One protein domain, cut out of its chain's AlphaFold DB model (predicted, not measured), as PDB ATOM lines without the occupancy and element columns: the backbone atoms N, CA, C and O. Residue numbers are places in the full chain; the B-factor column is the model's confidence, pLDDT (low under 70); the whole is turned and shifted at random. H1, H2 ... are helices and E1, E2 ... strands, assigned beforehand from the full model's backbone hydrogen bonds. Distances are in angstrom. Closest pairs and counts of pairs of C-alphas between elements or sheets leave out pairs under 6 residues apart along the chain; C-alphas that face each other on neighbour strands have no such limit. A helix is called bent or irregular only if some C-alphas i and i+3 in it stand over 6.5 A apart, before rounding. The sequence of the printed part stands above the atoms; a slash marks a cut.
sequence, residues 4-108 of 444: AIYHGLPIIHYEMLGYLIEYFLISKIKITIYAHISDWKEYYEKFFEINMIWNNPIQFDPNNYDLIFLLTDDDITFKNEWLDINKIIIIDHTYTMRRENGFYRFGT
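What this domain is: This is residues 4 to 108 of the 444 residues of an uncharacterized protein of viral metagenome (UniProt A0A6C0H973). Look for one strongly twisted sheet of six parallel strands, with the helix H1 packed along one face over E1 and a shorter helix, H2, beside H1 and only grazing the sheet. The E5 and E6 end of the sheet has no named helix on it, and long links without named elements join E3 to E4, E4 to E5 and E5 to E6. The printed part has 105 residues, in the order E1 H1 E2 H2 E3 E4 E5 E6; across the sheet the order is E3 E2 E1 E4 E5 E6. The class is mixed, helices and strands, though under half of the residues, 47, are in named elements. The whole is compact, with a radius of gyration of the C-alphas of 13.0 A and spans of 37 by 25 by 25 A.

Where its parts are: Find C-alpha 4 at (-12.319, -4.709, 90.906), where E1, residues 4 to 7, begins. E3, residues 53 to 55, is the neighbour of E2, residues 31 to 35 and 12.6 A long, and E2 in turn is the neighbour on one side of E1. On its other side come E4, residues 67 to 70, E5, residues 88 to 92 and 12.4 A long, and E6, residues 104 to 107, ending at C-alpha 107 at (-0.199, -0.324, 104.340). H1, residues 14 to 26, runs 19.8 A from C-alpha 14 at (0.426, 2.858, 88.596); it is only just irregular, with C-alphas 15 and 18 6.6 A apart. H2 is residues 39 to 47, 12.3 A long.

How they stand to each other: Begin at E1 and E4, parallel at 15 degrees, where N 6 and O 69 are 2.8 A apart, within hydrogen-bond range. Likewise look for N 7 and O 34 at 2.8 A between E1 and E2, N 55 and O 33 at 2.8 A between E2 and E3, N 89 and O 68 at 2.8 A between E4 and E5, and N 92 and O 106 at 2.8 A between E5 and E6. E3 and E6 are the edge strands. H1 is on the sheet at a height of 9.7 A, over E1 and along the strands, at 2 degrees to E1 on the local plane. With E1 and E2 it forms a strand-helix-strand unit, two parallel neighbour strands with a helix between, and its crossover is right-handed; E2, H2 and E3 form another, also right-handed. H1 and H2 are close but not clearly touching, their closest C-alphas being Tyr 14 and Trp 40, 6.7 A; they run the same way at a shallow tilt of 28 degrees. H2 only just is on the sheet, which it only grazes with residues 41 to 45. Every O i to N i+4 pair is within hydrogen-bond range in H2, and 6 of 9 in H1.

The domain as a whole: The two C-alphas farthest apart, Glu 49 and Glu 100, are 36.7 A apart. The printed part has no cut. The longest link is residues 71 to 87. Mean pLDDT of the printed part is 87.5; look for values under 70 at residue 85 and residues 100 to 103.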
ATOM      1  N   ALA A   4     -12.827  -5.896  91.582       95.62
ATOM      2  CA  ALA A   4     -12.319  -4.709  90.906       95.62
ATOM      3  C   ALA A   4     -11.025  -4.214  91.555       95.62
ATOM      4  O   ALA A   4     -10.873  -4.275  92.776       95.62
ATOM      5  N   ILE A   5     -10.133  -3.653  90.743       95.81
ATOM      6  CA  ILE A   5      -9.077  -2.750  91.204       95.81
ATOM      7  C   ILE A   5      -9.433  -1.360  90.685       95.81
ATOM      8  O   ILE A   5      -9.638  -1.188  89.485       95.81
ATOM      9  N   TYR A   6      -9.540  -0.387  91.580       95.69
ATOM     10  CA  TYR A   6      -9.853   0.994  91.246       95.69
ATOM     11  C   TYR A   6      -8.633   1.886  91.451       95.69
ATOM     12  O   TYR A   6      -8.023   1.894  92.525       95.69
ATOM     13  N   HIS A   7      -8.334   2.677  90.426       93.81
ATOM     14  CA  HIS A   7      -7.320   3.712  90.439       93.81
ATOM     15  C   HIS A   7      -7.659   4.826  89.435       93.81
ATOM     16  O   HIS A   7      -7.281   4.782  88.270       93.81
ATOM     17  N   GLY A   8      -8.393   5.841  89.870       91.69
ATOM     18  CA  GLY A   8      -8.804   6.965  89.037       91.69
ATOM     19  C   GLY A   8      -7.863   8.167  89.057       91.69
ATOM     20  O   GLY A   8      -8.182   9.186  88.453       91.69
ATOM     21  N   LEU A   9      -6.683   8.081  89.674       88.81
ATOM     22  CA  LEU A   9      -5.657   9.104  89.460       88.81
ATOM     23  C   LEU A   9      -4.971   8.885  88.096       88.81
ATOM     24  O   LEU A   9      -4.704   7.752  87.701       88.81
ATOM     25  N   PRO A  10      -4.679   9.944  87.325       80.06
ATOM     26  CA  PRO A  10      -4.217   9.774  85.947       80.06
ATOM     27  C   PRO A  10      -2.717   9.474  85.795       80.06
ATOM     28  O   PRO A  10      -2.319   8.991  84.743       80.06
ATOM     29  N   ILE A  11      -1.869   9.791  86.787       73.50
ATOM     30  CA  ILE A  11      -0.397   9.855  86.592       73.50
ATOM     31  C   ILE A  11       0.419   9.192  87.724       73.50
ATOM     32  O   ILE A  11       1.613   8.944  87.568       73.50
ATOM     33  N   ILE A  12      -0.160   8.951  88.901       75.94
ATOM     34  CA  ILE A  12       0.590   8.516  90.098       75.94
ATOM     35  C   ILE A  12       0.199   7.094  90.495       75.94
ATOM     36  O   ILE A  12      -0.941   6.741  90.275       75.94
ATOM     37  N   HIS A  13       1.089   6.326  91.126       82.06
ATOM     38  CA  HIS A  13       0.799   5.031  91.768       82.06
ATOM     39  C   HIS A  13       0.515   3.833  90.849       82.06
ATOM     40  O   HIS A  13       0.298   2.727  91.346       82.06
ATOM     41  N   TYR A  14       0.586   3.985  89.524       84.69
ATOM     42  CA  TYR A  14       0.426   2.858  88.596       84.69
ATOM     43  C   TYR A  14       1.495   1.776  88.779       84.69
ATOM     44  O   TYR A  14       1.213   0.607  88.530       84.69
ATOM     45  N   GLU A  15       2.678   2.127  89.285       83.62
ATOM     46  CA  GLU A  15       3.750   1.186  89.608       83.62
ATOM     47  C   GLU A  15       3.322   0.094  90.595       83.62
ATOM     48  O   GLU A  15       3.904  -0.992  90.624       83.62
ATOM     49  N   MET A  16       2.300   0.375  91.404       86.94
ATOM     50  CA  MET A  16       1.729  -0.546  92.374       86.94
ATOM     51  C   MET A  16       0.639  -1.429  91.779       86.94
ATOM     52  O   MET A  16       0.041  -2.215  92.493       86.94
ATOM     53  N   LEU A  17       0.282  -1.324  90.507       91.88
ATOM     54  CA  LEU A  17      -0.783  -2.182  89.992       91.88
ATOM     55  C   LEU A  17      -0.295  -3.636  89.832       91.88
ATOM     56  O   LEU A  17      -1.057  -4.585  90.028       91.88
ATOM     57  N   GLY A  18       1.002  -3.809  89.559       93.06
ATOM     58  CA  GLY A  18       1.623  -5.097  89.247       93.06
ATOM     59  C   GLY A  18       1.470  -6.171  90.329       93.06
ATOM     60  O   GLY A  18       1.158  -7.309  89.993       93.06
ATOM     61  N   TYR A  19       1.616  -5.837  91.618       95.62
ATOM     62  CA  TYR A  19       1.522  -6.835  92.702       95.62
ATOM     63  C   TYR A  19       0.104  -7.377  92.917       95.62
ATOM     64  O   TYR A  19      -0.059  -8.546  93.269       95.62
ATOM     65  N   LEU A  20      -0.924  -6.558  92.664       95.62
ATOM     66  CA  LEU A  20      -2.311  -7.020  92.662       95.62
ATOM     67  C   LEU A  20      -2.575  -7.898  91.439       95.62
ATOM     68  O   LEU A  20      -3.102  -8.999  91.589       95.62
ATOM     69  N   ILE A  21      -2.180  -7.433  90.245       94.69
ATOM     70  CA  ILE A  21      -2.358  -8.188  88.999       94.69
ATOM     71  C   ILE A  21      -1.709  -9.570  89.122       94.69
ATOM     72  O   ILE A  21      -2.393 -10.576  88.946       94.69
ATOM     73  N   GLU A  22      -0.426  -9.633  89.487       95.44
ATOM     74  CA  GLU A  22       0.316 -10.888  89.604       95.44
ATOM     75  C   GLU A  22      -0.385 -11.877  90.545       95.44
ATOM     76  O   GLU A  22      -0.618 -13.030  90.174       95.44
ATOM     77  N   TYR A  23      -0.768 -11.432  91.747       96.12
ATOM     78  CA  TYR A  23      -1.433 -12.301  92.712       96.12
ATOM     79  C   TYR A  23      -2.743 -12.877  92.165       96.12
ATOM     80  O   TYR A  23      -2.989 -14.083  92.283       96.12
ATOM     81  N   PHE A  24      -3.587 -12.043  91.548       94.00
ATOM     82  CA  PHE A  24      -4.871 -12.509  91.027       94.00
ATOM     83  C   PHE A  24      -4.715 -13.437  89.825       94.00
ATOM     84  O   PHE A  24      -5.489 -14.389  89.699       94.00
ATOM     85  N   LEU A  25      -3.688 -13.236  88.997       90.94
ATOM     86  CA  LEU A  25      -3.368 -14.148  87.901       90.94
ATOM     87  C   LEU A  25      -2.936 -15.521  88.401       90.94
ATOM     88  O   LEU A  25      -3.504 -16.528  87.971       90.94
ATOM     89  N   ILE A  26      -1.996 -15.569  89.347       90.19
ATOM     90  CA  ILE A  26      -1.535 -16.824  89.960       90.19
ATOM     91  C   ILE A  26      -2.709 -17.548  90.631       90.19
ATOM     92  O   ILE A  26      -2.874 -18.761  90.482       90.19
ATOM     93  N   SER A  27      -3.579 -16.789  91.297       89.06
ATOM     94  CA  SER A  27      -4.776 -17.303  91.971       89.06
ATOM     95  C   SER A  27      -5.917 -17.668  91.012       89.06
ATOM     96  O   SER A  27      -6.951 -18.170  91.454       89.06
ATOM     97  N   LYS A  28      -5.758 -17.432  89.701       89.44
ATOM     98  CA  LYS A  28      -6.777 -17.654  88.657       89.44
ATOM     99  C   LYS A  28      -8.095 -16.920  88.934       89.44
ATOM    100  O   LYS A  28      -9.174 -17.391  88.563       89.44
ATOM    101  N   ILE A  29      -8.013 -15.760  89.578       89.62
ATOM    102  CA  ILE A  29      -9.154 -14.897  89.872       89.62
ATOM    103  C   ILE A  29      -9.237 -13.825  88.790       89.62
ATOM    104  O   ILE A  29      -8.268 -13.126  88.504       89.62
ATOM    105  N   LYS A  30     -10.417 -13.674  88.188       88.56
ATOM    106  CA  LYS A  30     -10.654 -12.618  87.202       88.56
ATOM    107  C   LYS A  30     -10.825 -11.273  87.902       88.56
ATOM    108  O   LYS A  30     -11.625 -11.157  88.832       88.56
ATOM    109  N   ILE A  31     -10.120 -10.268  87.396       93.19
ATOM    110  CA  ILE A  31     -10.191  -8.882  87.860       93.19
ATOM    111  C   ILE A  31     -10.655  -7.954  86.741       93.19
ATOM    112  O   ILE A  31     -10.413  -8.215  85.563       93.19
ATOM    113  N   THR A  32     -11.319  -6.864  87.116       94.69
ATOM    114  CA  THR A  32     -11.555  -5.708  86.239       94.69
ATOM    115  C   THR A  32     -10.809  -4.507  86.797       94.69
ATOM    116  O   THR A  32     -10.906  -4.221  87.990       94.69
ATOM    117  N   ILE A  33     -10.057  -3.811  85.951       94.56
ATOM    118  CA  ILE A  33      -9.260  -2.652  86.349       94.56
ATOM    119  C   ILE A  33      -9.989  -1.395  85.888       94.56
ATOM    120  O   ILE A  33     -10.313  -1.251  84.711       94.56
ATOM    121  N   TYR A  34     -10.246  -0.482  86.818       94.75
ATOM    122  CA  TYR A  34     -10.765   0.849  86.532       94.75
ATOM    123  C   TYR A  34      -9.648   1.855  86.704       94.75
ATOM    124  O   TYR A  34      -9.306   2.206  87.832       94.75
ATOM    125  N   ALA A  35      -9.085   2.301  85.589       92.56
ATOM    126  CA  ALA A  35      -8.007   3.273  85.589       92.56
ATOM    127  C   ALA A  35      -8.012   4.118  84.319       92.56
ATOM    128  O   ALA A  35      -8.578   3.725  83.293       92.56
ATOM    129  N   HIS A  36      -7.414   5.307  84.386       87.19
ATOM    130  CA  HIS A  36      -7.224   6.099  83.178       87.19
ATOM    131  C   HIS A  36      -6.337   5.325  82.200       87.19
ATOM    132  O   HIS A  36      -5.389   4.653  82.600       87.19
ATOM    133  N   ILE A  37      -6.660   5.410  80.906       75.50
ATOM    134  CA  ILE A  37      -5.812   4.821  79.869       75.50
ATOM    135  C   ILE A  37      -4.481   5.574  79.894       75.50
ATOM    136  O   ILE A  37      -4.442   6.776  79.638       75.50
ATOM    137  N   SER A  38      -3.419   4.847  80.211       78.06
ATOM    138  CA  SER A  38      -2.042   5.326  80.282       78.06
ATOM    139  C   SER A  38      -1.106   4.318  79.609       78.06
ATOM    140  O   SER A  38      -1.497   3.190  79.300       78.06
ATOM    141  N   ASP A  39       0.141   4.725  79.395       79.31
ATOM    142  CA  ASP A  39       1.256   3.881  78.946       79.31
ATOM    143  C   ASP A  39       1.486   2.651  79.852       79.31
ATOM    144  O   ASP A  39       1.950   1.604  79.395       79.31
ATOM    145  N   TRP A  40       1.054   2.715  81.114       87.62
ATOM    146  CA  TRP A  40       1.041   1.577  82.035       87.62
ATOM    147  C   TRP A  40       0.148   0.421  81.592       87.62
ATOM    148  O   TRP A  40       0.474  -0.732  81.878       87.62
ATOM    149  N   LYS A  41      -0.967   0.697  80.900       88.88
ATOM    150  CA  LYS A  41      -1.837  -0.362  80.374       88.88
ATOM    151  C   LYS A  41      -1.069  -1.233  79.385       88.88
ATOM    152  O   LYS A  41      -1.037  -2.450  79.544       88.88
ATOM    153  N   GLU A  42      -0.450  -0.599  78.390       88.38
ATOM    154  CA  GLU A  42       0.320  -1.293  77.354       88.38
ATOM    155  C   GLU A  42       1.473  -2.081  77.975       88.38
ATOM    156  O   GLU A  42       1.668  -3.256  77.659       88.38
ATOM    157  N   TYR A  43       2.187  -1.453  78.914       90.81
ATOM    158  CA  TYR A  43       3.256  -2.104  79.654       90.81
ATOM    159  C   TYR A  43       2.760  -3.374  80.373       90.81
ATOM    160  O   TYR A  43       3.339  -4.442  80.179       90.81
ATOM    161  N   TYR A  44       1.673  -3.303  81.152       91.69
ATOM    162  CA  TYR A  44       1.185  -4.450  81.924       91.69
ATOM    163  C   TYR A  44       0.534  -5.550  81.076       91.69
ATOM    164  O   TYR A  44       0.722  -6.725  81.384       91.69
ATOM    165  N   GLU A  45      -0.212  -5.211  80.020       90.44
ATOM    166  CA  GLU A  45      -0.788  -6.211  79.100       90.44
ATOM    167  C   GLU A  45       0.313  -6.996  78.379       90.44
ATOM    168  O   GLU A  45       0.234  -8.222  78.275       90.44
ATOM    169  N   LYS A  46       1.380  -6.305  77.954       90.88
ATOM    170  CA  LYS A  46       2.567  -6.940  77.377       90.88
ATOM    171  C   LYS A  46       3.325  -7.769  78.409       90.88
ATOM    172  O   LYS A  46       3.750  -8.874  78.098       90.88
ATOM    173  N   PHE A  47       3.514  -7.230  79.610       91.56
ATOM    174  CA  PHE A  47       4.310  -7.860  80.659       91.56
ATOM    175  C   PHE A  47       3.687  -9.161  81.175       91.56
ATOM    176  O   PHE A  47       4.376 -10.166  81.296       91.56
ATOM    177  N   PHE A  48       2.383  -9.154  81.457       90.12
ATOM    178  CA  PHE A  48       1.680 -10.330  81.968       90.12
ATOM    179  C   PHE A  48       1.123 -11.241  80.863       90.12
ATOM    180  O   PHE A  48       0.492 -12.243  81.184       90.12
ATOM    181  N   GLU A  49       1.329 -10.897  79.586       86.38
ATOM    182  CA  GLU A  49       0.828 -11.629  78.411       86.38
ATOM    183  C   GLU A  49      -0.682 -11.925  78.468       86.38
ATOM    184  O   GLU A  49      -1.160 -13.012  78.134       86.38
ATOM    185  N   ILE A  50      -1.463 -10.936  78.905       80.06
ATOM    186  CA  ILE A  50      -2.909 -11.071  79.096       80.06
ATOM    187  C   ILE A  50      -3.664  -9.858  78.570       80.06
ATOM    188  O   ILE A  50      -3.274  -8.709  78.762       80.06
ATOM    189  N   ASN A  51      -4.836 -10.129  78.000       75.38
ATOM    190  CA  ASN A  51      -5.831  -9.098  77.743       75.38
ATOM    191  C   ASN A  51      -6.612  -8.850  79.035       75.38
ATOM    192  O   ASN A  51      -7.508  -9.620  79.394       75.38
ATOM    193  N   MET A  52      -6.251  -7.789  79.752       79.44
ATOM    194  CA  MET A  52      -6.980  -7.342  80.936       79.44
ATOM    195  C   MET A  52      -8.163  -6.459  80.538       79.44
ATOM    196  O   MET A  52      -8.118  -5.724  79.554       79.44
ATOM    197  N   ILE A  53      -9.241  -6.505  81.321       85.38
ATOM    198  CA  ILE A  53     -10.364  -5.584  81.129       85.38
ATOM    199  C   ILE A  53     -10.019  -4.278  81.843       85.38
ATOM    200  O   ILE A  53     -10.091  -4.204  83.071       85.38
ATOM    201  N   TRP A  54      -9.645  -3.269  81.058       89.56
ATOM    202  CA  TRP A  54      -9.415  -1.898  81.510       89.56
ATOM    203  C   TRP A  54     -10.609  -1.022  81.146       89.56
ATOM    204  O   TRP A  54     -10.891  -0.816  79.964       89.56
ATOM    205  N   ASN A  55     -11.279  -0.484  82.159       92.50
ATOM    206  CA  ASN A  55     -12.411   0.421  82.014       92.50
ATOM    207  C   ASN A  55     -12.059   1.817  82.526       92.50
ATOM    208  O   ASN A  55     -11.217   1.990  83.407       92.50
ATOM    209  N   ASN A  56     -12.748   2.824  81.995       92.00
ATOM    210  CA  ASN A  56     -12.586   4.188  82.477       92.00
ATOM    211  C   ASN A  56     -13.179   4.309  83.900       92.00
ATOM    212  O   ASN A  56     -14.303   3.843  84.106       92.00
ATOM    213  N   PRO A  57     -12.505   4.970  84.863       93.06
ATOM    214  CA  PRO A  57     -13.019   5.171  86.222       93.06
ATOM    215  C   PRO A  57     -14.412   5.813  86.278       93.06
ATOM    216  O   PRO A  57     -15.188   5.524  87.181       93.06
ATOM    217  N   ILE A  58     -14.777   6.626  85.281       91.88
ATOM    218  CA  ILE A  58     -16.108   7.251  85.165       91.88
ATOM    219  C   ILE A  58     -17.227   6.202  85.037       91.88
ATOM    220  O   ILE A  58     -18.358   6.455  85.441       91.88
ATOM    221  N   GLN A  59     -16.920   5.026  84.486       93.38
ATOM    222  CA  GLN A  59     -17.866   3.922  84.297       93.38
ATOM    223  C   GLN A  59     -17.975   3.017  85.530       93.38
ATOM    224  O   GLN A  59     -18.652   1.992  85.478       93.38
ATOM    225  N   PHE A  60     -17.273   3.344  86.616       95.62
ATOM    226  CA  PHE A  60     -17.242   2.506  87.800       95.62
ATOM    227  C   PHE A  60     -18.602   2.467  88.500       95.62
ATOM    228  O   PHE A  60     -19.174   3.496  88.860       95.62
ATOM    229  N   ASP A  61     -19.079   1.246  88.738       94.12
ATOM    230  CA  ASP A  61     -20.238   0.959  89.576       94.12
ATOM    231  C   ASP A  61     -19.853  -0.126  90.599       94.12
ATOM    232  O   ASP A  61     -19.619  -1.281  90.210       94.12
ATOM    233  N   PRO A  62     -19.773   0.212  91.903       92.69
ATOM    234  CA  PRO A  62     -19.362  -0.725  92.947       92.69
ATOM    235  C   PRO A  62     -20.352  -1.880  93.160       92.69
ATOM    236  O   PRO A  62     -19.999  -2.886  93.780       92.69
ATOM    237  N   ASN A  63     -21.588  -1.786  92.653       91.88
ATOM    238  CA  ASN A  63     -22.586  -2.845  92.809       91.88
ATOM    239  C   ASN A  63     -22.257  -4.103  92.001       91.88
ATOM    240  O   ASN A  63     -22.669  -5.195  92.386       91.88
ATOM    241  N   ASN A  64     -21.459  -3.968  90.941       93.56
ATOM    242  CA  ASN A  64     -21.069  -5.077  90.066       93.56
ATOM    243  C   ASN A  64     -19.975  -5.984  90.661       93.56
ATOM    244  O   ASN A  64     -19.605  -6.991  90.049       93.56
ATOM    245  N   TYR A  65     -19.450  -5.635  91.838       93.19
ATOM    246  CA  TYR A  65     -18.284  -6.278  92.435       93.19
ATOM    247  C   TYR A  65     -18.556  -6.746  93.866       93.19
ATOM    248  O   TYR A  65     -19.245  -6.090  94.654       93.19
ATOM    249  N   ASP A  66     -17.972  -7.898  94.198       90.38
ATOM    250  CA  ASP A  66     -17.992  -8.469  95.544       90.38
ATOM    251  C   ASP A  66     -16.938  -7.803  96.432       90.38
ATOM    252  O   ASP A  66     -17.149  -7.630  97.635       90.38
ATOM    253  N   LEU A  67     -15.797  -7.452  95.832       93.12
ATOM    254  CA  LEU A  67     -14.625  -6.896  96.492       93.12
ATOM    255  C   LEU A  67     -13.953  -5.868  95.574       93.12
ATOM    256  O   LEU A  67     -13.831  -6.088  94.370       93.12
ATOM    257  N   ILE A  68     -13.521  -4.746  96.136       95.44
ATOM    258  CA  ILE A  68     -12.920  -3.630  95.403       95.44
ATOM    259  C   ILE A  68     -11.621  -3.253  96.109       95.44
ATOM    260  O   ILE A  68     -11.650  -2.892  97.281       95.44
ATOM    261  N   PHE A  69     -10.495  -3.311  95.409       95.75
ATOM    262  CA  PHE A  69      -9.222  -2.778  95.888       95.75
ATOM    263  C   PHE A  69      -9.092  -1.329  95.437       95.75
ATOM    264  O   PHE A  69      -9.011  -1.060  94.241       95.75
ATOM    265  N   LEU A  70      -9.063  -0.402  96.387       94.56
ATOM    266  CA  LEU A  70      -8.726   0.993  96.140       94.56
ATOM    267  C   LEU A  70      -7.205   1.146  96.242       94.56
ATOM    268  O   LEU A  70      -6.649   0.992  97.332       94.56
ATOM    269  N   LEU A  71      -6.545   1.420  95.109       92.00
ATOM    270  CA  LEU A  71      -5.081   1.357  94.986       92.00
ATOM    271  C   LEU A  71      -4.341   2.341  95.904       92.00
ATOM    272  O   LEU A  71      -3.209   2.074  96.295       92.00
ATOM    273  N   THR A  72      -4.978   3.459  96.250       89.62
ATOM    274  CA  THR A  72      -4.425   4.451  97.173       89.62
ATOM    275  C   THR A  72      -5.528   5.168  97.947       89.62
ATOM    276  O   THR A  72      -6.601   5.470  97.418       89.62
ATOM    277  N   ASP A  73      -5.264   5.467  99.215       84.62
ATOM    278  CA  ASP A  73      -6.202   6.113 100.131       84.62
ATOM    279  C   ASP A  73      -6.459   7.605  99.827       84.62
ATOM    280  O   ASP A  73      -7.398   8.183 100.378       84.62
ATOM    281  N   ASP A  74      -5.691   8.220  98.921       86.69
ATOM    282  CA  ASP A  74      -5.859   9.605  98.442       86.69
ATOM    283  C   ASP A  74      -6.475   9.757  97.057       86.69
ATOM    284  O   ASP A  74      -6.515  10.867  96.522       86.69
ATOM    285  N   ASP A  75      -6.998   8.681  96.478       89.94
ATOM    286  CA  ASP A  75      -7.657   8.776  95.187       89.94
ATOM    287  C   ASP A  75      -8.979   9.542  95.310       89.94
ATOM    288  O   ASP A  75     -10.031   8.963  95.573       89.94
ATOM    289  N   ILE A  76      -8.937  10.862  95.139       88.75
ATOM    290  CA  ILE A  76     -10.094  11.759  95.264       88.75
ATOM    291  C   ILE A  76     -11.203  11.469  94.247       88.75
ATOM    292  O   ILE A  76     -12.326  11.932  94.428       88.75
ATOM    293  N   THR A  77     -10.912  10.711  93.187       92.25
ATOM    294  CA  THR A  77     -11.916  10.357  92.177       92.25
ATOM    295  C   THR A  77     -12.843   9.243  92.659       92.25
ATOM    296  O   THR A  77     -13.963   9.122  92.164       92.25
ATOM    297  N   PHE A  78     -12.414   8.453  93.651       92.88
ATOM    298  CA  PHE A  78     -13.263   7.450  94.279       92.88
ATOM    299  C   PHE A  78     -14.283   8.126  95.199       92.88
ATOM    300  O   PHE A  78     -13.932   8.680  96.249       92.88
ATOM    301  N   LYS A  79     -15.558   8.094  94.812       91.00
ATOM    302  CA  LYS A  79     -16.612   8.841  95.501       91.00
ATOM    303  C   LYS A  79     -16.887   8.298  96.901       91.00
ATOM    304  O   LYS A  79     -16.824   7.094  97.140       91.00
ATOM    305  N   ASN A  80     -17.223   9.188  97.831       85.81
ATOM    306  CA  ASN A  80     -17.496   8.798  99.214       85.81
ATOM    307  C   ASN A  80     -18.764   7.948  99.337       85.81
ATOM    308  O   ASN A  80     -18.785   7.041 100.160       85.81
ATOM    309  N   GLU A  81     -19.784   8.170  98.499       86.81
ATOM    310  CA  GLU A  81     -20.988   7.328  98.492       86.81
ATOM    311  C   GLU A  81     -20.723   5.880  98.057       86.81
ATOM    312  O   GLU A  81     -21.536   5.000  98.322       86.81
ATOM    313  N   TRP A  82     -19.588   5.611  97.406       89.19
ATOM    314  CA  TRP A  82     -19.186   4.251  97.065       89.19
ATOM    315  C   TRP A  82     -18.537   3.521  98.237       89.19
ATOM    316  O   TRP A  82     -18.386   2.307  98.146       89.19
ATOM    317  N   LEU A  83     -18.156   4.219  99.319       81.75
ATOM    318  CA  LEU A  83     -17.460   3.635 100.466       81.75
ATOM    319  C   LEU A  83     -18.347   2.639 101.232       81.75
ATOM    320  O   LEU A  83     -19.013   2.984 102.202       81.75
ATOM    321  N   ASP A  84     -18.311   1.376 100.813       78.62
ATOM    322  CA  ASP A  84     -18.936   0.242 101.484       78.62
ATOM    323  C   ASP A  84     -17.922  -0.517 102.359       78.62
ATOM    324  O   ASP A  84     -16.983  -1.166 101.875       78.62
ATOM    325  N   ILE A  85     -18.176  -0.499 103.671       68.69
ATOM    326  CA  ILE A  85     -17.438  -1.228 104.716       68.69
ATOM    327  C   ILE A  85     -17.522  -2.759 104.591       68.69
ATOM    328  O   ILE A  85     -16.993  -3.495 105.421       68.69
ATOM    329  N   ASN A  86     -18.230  -3.288 103.599       77.19
ATOM    330  CA  ASN A  86     -18.284  -4.716 103.309       77.19
ATOM    331  C   ASN A  86     -17.509  -5.104 102.054       77.19
ATOM    332  O   ASN A  86     -17.262  -6.294 101.865       77.19
ATOM    333  N   LYS A  87     -17.146  -4.155 101.184       86.88
ATOM    334  CA  LYS A  87     -16.583  -4.463  99.861       86.88
ATOM    335  C   LYS A  87     -15.216  -3.851  99.601       86.88
ATOM    336  O   LYS A  87     -14.489  -4.386  98.773       86.88
ATOM    337  N   ILE A  88     -14.865  -2.746 100.253       90.56
ATOM    338  CA  ILE A  88     -13.694  -1.971  99.828       90.56
ATOM    339  C   ILE A  88     -12.482  -2.264 100.689       90.56
ATOM    340  O   ILE A  88     -12.498  -2.049 101.896       90.56
ATOM    341  N   ILE A  89     -11.404  -2.677 100.044       92.38
ATOM    342  CA  ILE A  89     -10.081  -2.777 100.640       92.38
ATOM    343  C   ILE A  89      -9.312  -1.521 100.271       92.38
ATOM    344  O   ILE A  89      -9.178  -1.208  99.090       92.38
ATOM    345  N   ILE A  90      -8.812  -0.803 101.271       91.31
ATOM    346  CA  ILE A  90      -8.077   0.445 101.061       91.31
ATOM    347  C   ILE A  90      -6.595   0.202 101.304       91.31
ATOM    348  O   ILE A  90      -6.201  -0.293 102.362       91.31
ATOM    349  N   ILE A  91      -5.785   0.561 100.314       93.38
ATOM    350  CA  ILE A  91      -4.334   0.457 100.382       93.38
ATOM    351  C   ILE A  91      -3.790   1.801 100.858       93.38
ATOM    352  O   ILE A  91      -3.925   2.821 100.184       93.38
ATOM    353  N   ASP A  92      -3.199   1.801 102.047       90.00
ATOM    354  CA  ASP A  92      -2.658   3.001 102.669       90.00
ATOM    355  C   ASP A  92      -1.270   3.308 102.104       90.00
ATOM    356  O   ASP A  92      -0.305   2.565 102.323       90.00
ATOM    357  N   HIS A  93      -1.161   4.447 101.423       87.00
ATOM    358  CA  HIS A  93       0.110   4.943 100.902       87.00
ATOM    359  C   HIS A  93       0.851   5.835 101.901       87.00
ATOM    360  O   HIS A  93       2.023   6.184 101.693       87.00
ATOM    361  N   THR A  94       0.169   6.203 102.993       84.44
ATOM    362  CA  THR A  94       0.720   7.039 104.049       84.44
ATOM    363  C   THR A  94       0.368   6.582 105.466       84.44
ATOM    364  O   THR A  94      -0.566   5.814 105.718       84.44
ATOM    365  N   TYR A  95       1.109   7.117 106.438       78.19
ATOM    366  CA  TYR A  95       0.838   6.941 107.865       78.19
ATOM    367  C   TYR A  95      -0.448   7.641 108.337       78.19
ATOM    368  O   TYR A  95      -0.950   7.309 109.409       78.19
ATOM    369  N   THR A  96      -0.979   8.608 107.580       78.19
ATOM    370  CA  THR A  96      -2.229   9.306 107.912       78.19
ATOM    371  C   THR A  96      -3.434   8.487 107.468       78.19
ATOM    372  O   THR A  96      -3.399   7.809 106.445       78.19
ATOM    373  N   MET A  97      -4.524   8.507 108.237       76.94
ATOM    374  CA  MET A  97      -5.803   7.984 107.749       76.94
ATOM    375  C   MET A  97      -6.500   9.074 106.941       76.94
ATOM    376  O   MET A  97      -6.927  10.073 107.509       76.94
ATOM    377  N   ARG A  98      -6.581   8.901 105.617       77.25
ATOM    378  CA  ARG A  98      -7.231   9.875 104.717       77.25
ATOM    379  C   ARG A  98      -8.694   9.543 104.405       77.25
ATOM    380  O   ARG A  98      -9.441  10.418 103.985       77.25
ATOM    381  N   ARG A  99      -9.118   8.297 104.647       74.75
ATOM    382  CA  ARG A  99     -10.501   7.810 104.488       74.75
ATOM    383  C   ARG A  99     -10.843   6.892 105.655       74.75
ATOM    384  O   ARG A  99     -10.074   5.973 105.906       74.75
ATOM    385  N   GLU A 100     -11.972   7.087 106.330       63.06
ATOM    386  CA  GLU A 100     -12.286   6.361 107.580       63.06
ATOM    387  C   GLU A 100     -13.154   5.100 107.390       63.06
ATOM    388  O   GLU A 100     -13.317   4.322 108.322       63.06
ATOM    389  N   ASN A 101     -13.626   4.812 106.169       65.19
ATOM    390  CA  ASN A 101     -14.577   3.723 105.907       65.19
ATOM    391  C   ASN A 101     -14.051   2.744 104.845       65.19
ATOM    392  O   ASN A 101     -13.854   3.129 103.696       65.19
ATOM    393  N   GLY A 102     -13.840   1.478 105.218       61.56
ATOM    394  CA  GLY A 102     -13.451   0.386 104.318       61.56
ATOM    395  C   GLY A 102     -13.587  -0.975 105.005       61.56
ATOM    396  O   GLY A 102     -13.484  -1.061 106.224       61.56
ATOM    397  N   PHE A 103     -13.847  -2.029 104.230       66.06
ATOM    398  CA  PHE A 103     -13.929  -3.419 104.698       66.06
ATOM    399  C   PHE A 103     -12.631  -3.913 105.318       66.06
ATOM    400  O   PHE A 103     -12.650  -4.573 106.352       66.06
ATOM    401  N   TYR A 104     -11.517  -3.597 104.668       83.38
ATOM    402  CA  TYR A 104     -10.188  -3.937 105.140       83.38
ATOM    403  C   TYR A 104      -9.217  -2.832 104.762       83.38
ATOM    404  O   TYR A 104      -9.451  -2.090 103.803       83.38
ATOM    405  N   ARG A 105      -8.110  -2.729 105.490       88.25
ATOM    406  CA  ARG A 105      -7.035  -1.797 105.163       88.25
ATOM    407  C   ARG A 105      -5.688  -2.430 105.425       88.25
ATOM    408  O   ARG A 105      -5.530  -3.152 106.405       88.25
ATOM    409  N   PHE A 106      -4.719  -2.108 104.586       91.44
ATOM    410  CA  PHE A 106      -3.329  -2.465 104.827       91.44
ATOM    411  C   PHE A 106      -2.401  -1.407 104.232       91.44
ATOM    412  O   PHE A 106      -2.766  -0.707 103.289       91.44
ATOM    413  N   GLY A 107      -1.213  -1.263 104.811       91.69
ATOM    414  CA  GLY A 107      -0.199  -0.324 104.340       91.69
ATOM    415  C   GLY A 107       0.653  -0.883 103.209       91.69
ATOM    416  O   GLY A 107       0.899  -2.082 103.129       91.69
ATOM    417  N   THR A 108       1.202   0.000 102.382       92.25
ATOM    418  CA  THR A 108       2.296  -0.366 101.456       92.25
ATOM    419  C   THR A 108       3.609  -0.682 102.181       92.25
ATOM    420  O   THR A 108       4.543  -1.231 101.610       92.25
TER     421      THR A 108